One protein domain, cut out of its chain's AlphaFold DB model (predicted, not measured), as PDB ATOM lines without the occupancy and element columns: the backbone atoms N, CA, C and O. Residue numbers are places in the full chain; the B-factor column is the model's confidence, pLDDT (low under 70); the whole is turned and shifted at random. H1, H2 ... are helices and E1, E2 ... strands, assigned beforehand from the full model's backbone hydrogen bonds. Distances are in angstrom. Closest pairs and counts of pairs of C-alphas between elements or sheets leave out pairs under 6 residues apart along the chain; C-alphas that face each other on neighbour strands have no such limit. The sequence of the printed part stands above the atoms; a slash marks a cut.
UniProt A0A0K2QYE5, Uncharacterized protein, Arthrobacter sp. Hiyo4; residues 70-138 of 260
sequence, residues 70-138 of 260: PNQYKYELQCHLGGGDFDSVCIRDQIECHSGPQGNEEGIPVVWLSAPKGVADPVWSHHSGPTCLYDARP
ATOM      1  N   PRO A  70     118.805 -22.105  98.315       76.88
ATOM      2  CA  PRO A  70     119.908 -22.949  98.753       76.88
ATOM      3  C   PRO A  70     120.329 -22.692 100.210       76.88
ATOM      4  O   PRO A  70     121.155 -23.446 100.730       76.88
ATOM      5  N   ASN A  71     119.793 -21.661 100.878       78.81
ATOM      6  CA  ASN A  71     120.235 -21.209 102.193       78.81
ATOM      7  C   ASN A  71     119.232 -21.497 103.318       78.81
ATOM      8  O   ASN A  71     118.015 -21.423 103.162       78.81
ATOM      9  N   GLN A  72     119.772 -21.812 104.489       75.88
ATOM     10  CA  GLN A  72     119.089 -21.800 105.780       75.88
ATOM     11  C   GLN A  72     119.385 -20.486 106.503       75.88
ATOM     12  O   GLN A  72     120.447 -19.892 106.304       75.88
ATOM     13  N   TYR A  73     118.459 -20.063 107.365       79.50
ATOM     14  CA  TYR A  73     118.536 -18.796 108.083       79.50
ATOM     15  C   TYR A  73     118.418 -19.015 109.587       79.50
ATOM     16  O   TYR A  73     117.692 -19.894 110.049       79.50
ATOM     17  N   LYS A  74     119.116 -18.186 110.355       79.19
ATOM     18  CA  LYS A  74     118.935 -18.060 111.803       79.19
ATOM     19  C   LYS A  74     119.027 -16.592 112.194       79.19
ATOM     20  O   LYS A  74     119.603 -15.797 111.454       79.19
ATOM     21  N   TYR A  75     118.503 -16.243 113.360       82.50
ATOM     22  CA  TYR A  75     118.690 -14.919 113.939       82.50
ATOM     23  C   TYR A  75     119.643 -14.988 115.136       82.50
ATOM     24  O   TYR A  75     119.703 -15.999 115.837       82.50
ATOM     25  N   GLU A  76     120.372 -13.904 115.375       82.62
ATOM     26  CA  GLU A  76     121.164 -13.671 116.585       82.62
ATOM     27  C   GLU A  76     120.868 -12.265 117.121       82.62
ATOM     28  O   GLU A  76     120.414 -11.390 116.383       82.62
ATOM     29  N   LEU A  77     121.080 -12.035 118.419       86.25
ATOM     30  CA  LEU A  77     120.879 -10.711 119.016       86.25
ATOM     31  C   LEU A  77     121.911  -9.729 118.439       86.25
ATOM     32  O   LEU A  77     123.093 -10.060 118.372       86.25
ATOM     33  N   GLN A  78     121.479  -8.517 118.069       82.25
ATOM     34  CA  GLN A  78     122.300  -7.557 117.306       82.25
ATOM     35  C   GLN A  78     123.694  -7.295 117.904       82.25
ATOM     36  O   GLN A  78     124.657  -7.147 117.160       82.25
ATOM     37  N   CYS A  79     123.801  -7.231 119.232       86.19
ATOM     38  CA  CYS A  79     125.039  -6.870 119.926       86.19
ATOM     39  C   CYS A  79     125.686  -8.041 120.669       86.19
ATOM     40  O   CYS A  79     126.456  -7.822 121.601       86.19
ATOM     41  N   HIS A  80     125.350  -9.280 120.314       84.19
ATOM     42  CA  HIS A  80     125.899 -10.452 120.984       84.19
ATOM     43  C   HIS A  80     127.289 -10.811 120.457       84.19
ATOM     44  O   HIS A  80     127.497 -10.911 119.251       84.19
ATOM     45  N   LEU A  81     128.230 -11.046 121.372       76.88
ATOM     46  CA  LEU A  81     129.613 -11.427 121.063       76.88
ATOM     47  C   LEU A  81     129.872 -12.939 121.203       76.88
ATOM     48  O   LEU A  81     130.999 -13.393 121.012       76.88
ATOM     49  N   GLY A  82     128.839 -13.731 121.512       65.19
ATOM     50  CA  GLY A  82     128.971 -15.148 121.853       65.19
ATOM     51  C   GLY A  82     129.249 -15.365 123.345       65.19
ATOM     52  O   GLY A  82     129.610 -14.445 124.071       65.19
ATOM     53  N   GLY A  83     129.026 -16.585 123.844       61.75
ATOM     54  CA  GLY A  83     129.349 -16.958 125.234       61.75
ATOM     55  C   GLY A  83     128.506 -16.289 126.332       61.75
ATOM     56  O   GLY A  83     128.760 -16.526 127.508       61.75
ATOM     57  N   GLY A  84     127.490 -15.504 125.963       63.22
ATOM     58  CA  GLY A  84     126.677 -14.706 126.891       63.22
ATOM     59  C   GLY A  84     127.053 -13.221 126.940       63.22
ATOM     60  O   GLY A  84     126.326 -12.449 127.562       63.22
ATOM     61  N   ASP A  85     128.127 -12.812 126.262       75.31
ATOM     62  CA  ASP A  85     128.629 -11.440 126.301       75.31
ATOM     63  C   ASP A  85     127.968 -10.539 125.247       75.31
ATOM     64  O   ASP A  85     127.506 -10.991 124.192       75.31
ATOM     65  N   PHE A  86     127.943  -9.236 125.536       78.06
ATOM     66  CA  PHE A  86     127.417  -8.206 124.646       78.06
ATOM     67  C   PHE A  86     128.428  -7.079 124.432       78.06
ATOM     68  O   PHE A  86     129.143  -6.684 125.354       78.06
ATOM     69  N   ASP A  87     128.459  -6.531 123.219       84.31
ATOM     70  CA  ASP A  87     129.261  -5.355 122.893       84.31
ATOM     71  C   ASP A  87     128.588  -4.090 123.448       84.31
ATOM     72  O   ASP A  87     127.534  -3.658 122.977       84.31
ATOM     73  N   SER A  88     129.213  -3.482 124.455       81.06
ATOM     74  CA  SER A  88     128.713  -2.270 125.112       81.06
ATOM     75  C   SER A  88     128.713  -1.037 124.206       81.06
ATOM     76  O   SER A  88     127.891  -0.141 124.407       81.06
ATOM     77  N   VAL A  89     129.592  -0.982 123.200       85.06
ATOM     78  CA  VAL A  89     129.594   0.095 122.202       85.06
ATOM     79  C   VAL A  89     128.427  -0.103 121.243       85.06
ATOM     80  O   VAL A  89     127.709   0.853 120.968       85.06
ATOM     81  N   CYS A  90     128.186  -1.343 120.812       84.06
ATOM     82  CA  CYS A  90     127.027  -1.693 119.993       84.06
ATOM     83  C   CYS A  90     125.703  -1.410 120.712       84.06
ATOM     84  O   CYS A  90     124.808  -0.842 120.098       84.06
ATOM     85  N   ILE A  91     125.578  -1.749 122.004       83.75
ATOM     86  CA  ILE A  91     124.340  -1.522 122.778       83.75
ATOM     87  C   ILE A  91     123.944  -0.041 122.777       83.75
ATOM     88  O   ILE A  91     122.762   0.281 122.707       83.75
ATOM     89  N   ARG A  92     124.919   0.872 122.826       81.75
ATOM     90  CA  ARG A  92     124.648   2.316 122.807       81.75
ATOM     91  C   ARG A  92     123.977   2.774 121.510       81.75
ATOM     92  O   ARG A  92     123.184   3.708 121.544       81.75
ATOM     93  N   ASP A  93     124.306   2.117 120.403       83.00
ATOM     94  CA  ASP A  93     123.838   2.454 119.059       83.00
ATOM     95  C   ASP A  93     122.842   1.386 118.531       83.00
ATOM     96  O   ASP A  93     122.586   1.288 117.328       83.00
ATOM     97  N   GLN A  94     122.296   0.552 119.427       83.12
ATOM     98  CA  GLN A  94     121.368  -0.534 119.108       83.12
ATOM     99  C   GLN A  94     120.013   0.016 118.655       83.12
ATOM    100  O   GLN A  94     119.561   1.058 119.129       83.12
ATOM    101  N   ILE A  95     119.338  -0.699 117.744       81.50
ATOM    102  CA  ILE A  95     117.984  -0.304 117.359       81.50
ATOM    103  C   ILE A  95     117.026  -0.508 118.534       81.50
ATOM    104  O   ILE A  95     116.984  -1.566 119.162       81.50
ATOM    105  N   GLU A  96     116.234   0.519 118.801       80.25
ATOM    106  CA  GLU A  96     115.187   0.490 119.804       80.25
ATOM    107  C   GLU A  96     113.895  -0.084 119.211       80.25
ATOM    108  O   GLU A  96     113.290   0.498 118.311       80.25
ATOM    109  N   CYS A  97     113.456  -1.225 119.735       78.19
ATOM    110  CA  CYS A  97     112.262  -1.929 119.274       78.19
ATOM    111  C   CYS A  97     111.048  -1.621 120.157       78.19
ATOM    112  O   CYS A  97     110.448  -2.515 120.756       78.19
ATOM    113  N   HIS A  98     110.694  -0.339 120.246       70.81
ATOM    114  CA  HIS A  98     109.498   0.117 120.948       70.81
ATOM    115  C   HIS A  98     108.336   0.238 119.956       70.81
ATOM    116  O   HIS A  98     108.450   0.958 118.966       70.81
ATOM    117  N   SER A  99     107.190  -0.373 120.275       65.38
ATOM    118  CA  SER A  99     105.941  -0.345 119.485       65.38
ATOM    119  C   SER A  99     105.871  -1.402 118.376       65.38
ATOM    120  O   SER A  99     105.922  -1.087 117.187       65.38
ATOM    121  N   GLY A 100     105.691  -2.669 118.765       63.00
ATOM    122  CA  GLY A 100     105.271  -3.721 117.832       63.00
ATOM    123  C   GLY A 100     103.917  -3.434 117.155       63.00
ATOM    124  O   GLY A 100     103.253  -2.449 117.489       63.00
ATOM    125  N   PRO A 101     103.473  -4.282 116.209       57.53
ATOM    126  CA  PRO A 101     102.276  -4.057 115.385       57.53
ATOM    127  C   PRO A 101     100.987  -3.763 116.176       57.53
ATOM    128  O   PRO A 101     100.101  -3.076 115.673       57.53
ATOM    129  N   GLN A 102     100.894  -4.226 117.430       58.81
ATOM    130  CA  GLN A 102      99.757  -3.980 118.331       58.81
ATOM    131  C   GLN A 102      99.942  -2.780 119.286       58.81
ATOM    132  O   GLN A 102      99.131  -2.552 120.184       58.81
ATOM    133  N   GLY A 103     100.999  -1.983 119.104       56.50
ATOM    134  CA  GLY A 103     101.184  -0.674 119.736       56.50
ATOM    135  C   GLY A 103     101.759  -0.662 121.157       56.50
ATOM    136  O   GLY A 103     102.005   0.424 121.663       56.50
ATOM    137  N   ASN A 104     102.005  -1.815 121.795       60.75
ATOM    138  CA  ASN A 104     102.572  -1.906 123.159       60.75
ATOM    139  C   ASN A 104     103.523  -3.105 123.364       60.75
ATOM    140  O   ASN A 104     103.760  -3.536 124.493       60.75
ATOM    141  N   GLU A 105     104.053  -3.679 122.287       65.94
ATOM    142  CA  GLU A 105     104.988  -4.805 122.366       65.94
ATOM    143  C   GLU A 105     106.431  -4.311 122.305       65.94
ATOM    144  O   GLU A 105     106.787  -3.500 121.445       65.94
ATOM    145  N   GLU A 106     107.248  -4.807 123.232       72.12
ATOM    146  CA  GLU A 106     108.697  -4.644 123.223       72.12
ATOM    147  C   GLU A 106     109.296  -5.752 122.355       72.12
ATOM    148  O   GLU A 106     109.082  -6.942 122.606       72.12
ATOM    149  N   GLY A 107     109.979  -5.354 121.286       74.56
ATOM    150  CA  GLY A 107     110.628  -6.274 120.362       74.56
ATOM    151  C   GLY A 107     112.078  -6.535 120.735       74.56
ATOM    152  O   GLY A 107     112.717  -5.763 121.446       74.56
ATOM    153  N   ILE A 108     112.622  -7.621 120.201       80.69
ATOM    154  CA  ILE A 108     114.024  -7.982 120.369       80.69
ATOM    155  C   ILE A 108     114.794  -7.563 119.107       80.69
ATOM    156  O   ILE A 108     114.457  -8.028 118.015       80.69
ATOM    157  N   PRO A 109     115.829  -6.712 119.215       83.50
ATOM    158  CA  PRO A 109     116.682  -6.351 118.086       83.50
ATOM    159  C   PRO A 109     117.584  -7.523 117.676       83.50
ATOM    160  O   PRO A 109     118.458  -7.967 118.431       83.50
ATOM    161  N   VAL A 110     117.391  -8.013 116.452       84.62
ATOM    162  CA  VAL A 110     118.098  -9.175 115.901       84.62
ATOM    163  C   VAL A 110     118.763  -8.871 114.561       84.62
ATOM    164  O   VAL A 110     118.315  -8.016 113.795       84.62
ATOM    165  N   VAL A 111     119.822  -9.616 114.262       82.88
ATOM    166  CA  VAL A 111     120.435  -9.724 112.935       82.88
ATOM    167  C   VAL A 111     120.175 -11.112 112.369       82.88
ATOM    168  O   VAL A 111     120.129 -12.101 113.100       82.88
ATOM    169  N   TRP A 112     120.004 -11.189 111.058       81.50
ATOM    170  CA  TRP A 112     119.764 -12.426 110.334       81.50
ATOM    171  C   TRP A 112     121.056 -12.919 109.712       81.50
ATOM    172  O   TRP A 112     121.782 -12.172 109.052       81.50
ATOM    173  N   LEU A 113     121.308 -14.206 109.889       80.75
ATOM    174  CA  LEU A 113     122.438 -14.918 109.332       80.75
ATOM    175  C   LEU A 113     121.924 -15.967 108.350       80.75
ATOM    176  O   LEU A 113     120.894 -16.594 108.595       80.75
ATOM    177  N   SER A 114     122.656 -16.178 107.263       83.75
ATOM    178  CA  SER A 114     122.384 -17.233 106.292       83.75
ATOM    179  C   SER A 114     123.576 -18.171 106.153       83.75
ATOM    180  O   SER A 114     124.730 -17.790 106.379       83.75
ATOM    181  N   ALA A 115     123.294 -19.420 105.799       81.69
ATOM    182  CA  ALA A 115     124.313 -20.390 105.436       81.69
ATOM    183  C   ALA A 115     123.755 -21.448 104.471       81.69
ATOM    184  O   ALA A 115     122.541 -21.641 104.435       81.69
ATOM    185  N   PRO A 116     124.590 -22.175 103.709       83.69
ATOM    186  CA  PRO A 116     124.106 -23.219 102.806       83.69
ATOM    187  C   PRO A 116     123.385 -24.353 103.549       83.69
ATOM    188  O   PRO A 116     123.821 -24.785 104.623       83.69
ATOM    189  N   LYS A 117     122.296 -24.869 102.968       79.44
ATOM    190  CA  LYS A 117     121.607 -26.076 103.457       79.44
ATOM    191  C   LYS A 117     122.449 -27.330 103.178       79.44
ATOM    192  O   LYS A 117     123.129 -27.420 102.159       79.44
ATOM    193  N   GLY A 118     122.375 -28.326 104.065       76.56
ATOM    194  CA  GLY A 118     122.973 -29.656 103.849       76.56
ATOM    195  C   GLY A 118     124.463 -29.794 104.190       76.56
ATOM    196  O   GLY A 118     125.040 -30.853 103.956       76.56
ATOM    197  N   VAL A 119     125.084 -28.762 104.765       78.56
ATOM    198  CA  VAL A 119     126.447 -28.822 105.320       78.56
ATOM    199  C   VAL A 119     126.350 -29.041 106.830       78.56
ATOM    200  O   VAL A 119     125.581 -28.345 107.487       78.56
ATOM    201  N   ALA A 120     127.103 -30.007 107.372       75.31
ATOM    202  CA  ALA A 120     127.026 -30.393 108.787       75.31
ATOM    203  C   ALA A 120     127.462 -29.271 109.749       75.31
ATOM    204  O   ALA A 120     126.841 -29.103 110.791       75.31
ATOM    205  N   ASP A 121     128.454 -28.467 109.354       81.31
ATOM    206  CA  ASP A 121     128.972 -27.329 110.124       81.31
ATOM    207  C   ASP A 121     129.092 -26.094 109.218       81.31
ATOM    208  O   ASP A 121     130.171 -25.769 108.710       81.31
ATOM    209  N   PRO A 122     127.969 -25.434 108.910       85.31
ATOM    210  CA  PRO A 122     127.964 -24.337 107.967       85.31
ATOM    211  C   PRO A 122     128.548 -23.070 108.610       85.31
ATOM    212  O   PRO A 122     128.259 -22.735 109.761       85.31
ATOM    213  N   VAL A 123     129.349 -22.325 107.843       87.38
ATOM    214  CA  VAL A 123     129.801 -20.990 108.254       87.38
ATOM    215  C   VAL A 123     128.649 -20.011 108.055       87.38
ATOM    216  O   VAL A 123     128.227 -19.756 106.927       87.38
ATOM    217  N   TRP A 124     128.146 -19.465 109.158       84.88
ATOM    218  CA  TRP A 124     127.071 -18.479 109.148       84.88
ATOM    219  C   TRP A 124     127.602 -17.103 108.761       84.88
ATOM    220  O   TRP A 124     128.575 -16.622 109.338       84.88
ATOM    221  N   SER A 125     126.954 -16.475 107.784       84.50
ATOM    222  CA  SER A 125     127.311 -15.144 107.289       84.50
ATOM    223  C   SER A 125     126.167 -14.168 107.508       84.50
ATOM    224  O   SER A 125     125.003 -14.562 107.481       84.50
ATOM    225  N   HIS A 126     126.487 -12.889 107.706       84.69
ATOM    226  CA  HIS A 126     125.470 -11.848 107.805       84.69
ATOM    227  C   HIS A 126     124.631 -11.783 106.528       84.69
ATOM    228  O   HIS A 126     125.169 -11.617 105.434       84.69
ATOM    229  N   HIS A 127     123.316 -11.887 106.691       80.94
ATOM    230  CA  HIS A 127     122.350 -11.769 105.612       80.94
ATOM    231  C   HIS A 127     121.698 -10.384 105.618       80.94
ATOM    232  O   HIS A 127     121.813  -9.639 104.648       80.94
ATOM    233  N   SER A 128     121.033 -10.017 106.719       78.19
ATOM    234  CA  SER A 128     120.226  -8.793 106.804       78.19
ATOM    235  C   SER A 128     119.967  -8.357 108.246       78.19
ATOM    236  O   SER A 128     120.062  -9.158 109.169       78.19
ATOM    237  N   GLY A 129     119.566  -7.102 108.443       80.12
ATOM    238  CA  GLY A 129     119.280  -6.526 109.760       80.12
ATOM    239  C   GLY A 129     120.021  -5.206 109.996       80.12
ATOM    240  O   GLY A 129     120.695  -4.723 109.083       80.12
ATOM    241  N   PRO A 130     119.893  -4.615 111.198       80.12
ATOM    242  CA  PRO A 130     119.105  -5.107 112.331       80.12
ATOM    243  C   PRO A 130     117.591  -4.929 112.125       80.12
ATOM    244  O   PRO A 130     117.143  -3.966 111.506       80.12
ATOM    245  N   THR A 131     116.797  -5.865 112.640       80.50
ATOM    246  CA  THR A 131     115.324  -5.819 112.615       80.50
ATOM    247  C   THR A 131     114.754  -6.132 113.988       80.50
ATOM    248  O   THR A 131     115.379  -6.846 114.768       80.50
ATOM    249  N   CYS A 132     113.540  -5.665 114.257       81.69
ATOM    250  CA  CYS A 132     112.837  -5.963 115.496       81.69
ATOM    251  C   CYS A 132     111.979  -7.224 115.367       81.69
ATOM    252  O   CYS A 132     111.127  -7.310 114.483       81.69
ATOM    253  N   LEU A 133     112.197  -8.184 116.264       79.69
ATOM    254  CA  LEU A 133     111.392  -9.394 116.405       79.69
ATOM    255  C   LEU A 133     110.426  -9.227 117.586       79.69
ATOM    256  O   LEU A 133     110.857  -9.259 118.736       79.69
ATOM    257  N   TYR A 134     109.135  -9.036 117.311       72.44
ATOM    258  CA  TYR A 134     108.119  -8.740 118.337       72.44
ATOM    259  C   TYR A 134     107.450  -9.997 118.934       72.44
ATOM    260  O   TYR A 134     107.029  -9.978 120.087       72.44
ATOM    261  N   ASP A 135     107.493 -11.129 118.221       62.78
ATOM    262  CA  ASP A 135     106.868 -12.399 118.624       62.78
ATOM    263  C   ASP A 135     107.895 -13.503 118.916       62.78
ATOM    264  O   ASP A 135     107.874 -14.591 118.346       62.78
ATOM    265  N   ALA A 136     108.822 -13.251 119.845       54.00
ATOM    266  CA  ALA A 136     109.716 -14.302 120.350       54.00
ATOM    267  C   ALA A 136     109.029 -15.249 121.354       54.00
ATOM    268  O   ALA A 136     109.668 -16.159 121.885       54.00
ATOM    269  N   ARG A 137     107.741 -15.031 121.659       51.91
ATOM    270  CA  ARG A 137     106.981 -15.921 122.535       51.91
ATOM    271  C   ARG A 137     106.663 -17.177 121.722       51.91
ATOM    272  O   ARG A 137     105.854 -17.071 120.803       51.91
ATOM    273  N   PRO A 138     107.242 -18.359 122.022       51.41
ATOM    274  CA  PRO A 138     106.635 -19.581 121.522       51.41
ATOM    275  C   PRO A 138     105.188 -19.536 122.000       51.41
ATOM    276  O   PRO A 138     104.952 -19.286 123.188       51.41
TER     277      PRO A 138
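What this domain is: This is residues 70 to 138 of the 260 residues of an uncharacterized protein of Arthrobacter sp. Hiyo4 (UniProt A0A0K2QYE5). A strongly twisted ribbon of three strands, E1, E3 and E4, makes the body, with E3 in the middle. From the end of E1 the chain leaves the ribbon for a small side part of E2 and the short helix H1, and a long loop then leads back to E3. The printed part has 69 residues, with four named strands and one named helix in the order E1, E2, H1, E3, E4; the sheet runs E1, E3, E4, antiparallel. Its class is mostly strand, though under half of the residues are in named elements. It is loose, with a radius of gyration of the C-alphas of 13.7 A and spans of 40 by 28 by 20 A.

Where its parts are: E3, residues 108 to 116, is 25.3 A long. E1, residues 71 to 77, is 19.8 A long and begins at C-alpha 71 (120.235, -21.209, 102.193). E4, residues 125 to 133, is 19.2 A long, bends by 68 degrees at residue 130 and ends at C-alpha 133 (111.392, -9.394, 116.405). E2 is residues 80 to 82, 5.7 A, and H1 is residues 88 to 92, 6.5 A.

How they stand to each other: E1 and E3 are antiparallel at 152 degrees, with N 74 and O 113 3.0 A apart, within hydrogen-bond range. E3 and E4 form a hairpin, also at 152 degrees, with N 110 and O 131 within range at 2.9 A. E2 pairs with no named strand, but its residues 80 to 82 pair antiparallel with residues 85 to 86. E1 and E2 meet only through their tight link. H1 is not on the sheet, and E2 and H1 are apart. In H1, 0 of 1 O i to N i+4 pairs and 1 of 2 O i to N i+3 pairs are within range.

The domain as a whole: The C-alphas farthest apart, of Gly 103 and Ala 120, are 40.9 A apart. The printed part has no cut. The link from H1 to E3, 15 residues, is long. The pLDDT is under 70 at residues 82 to 84, 99 to 105 and 135 to 138.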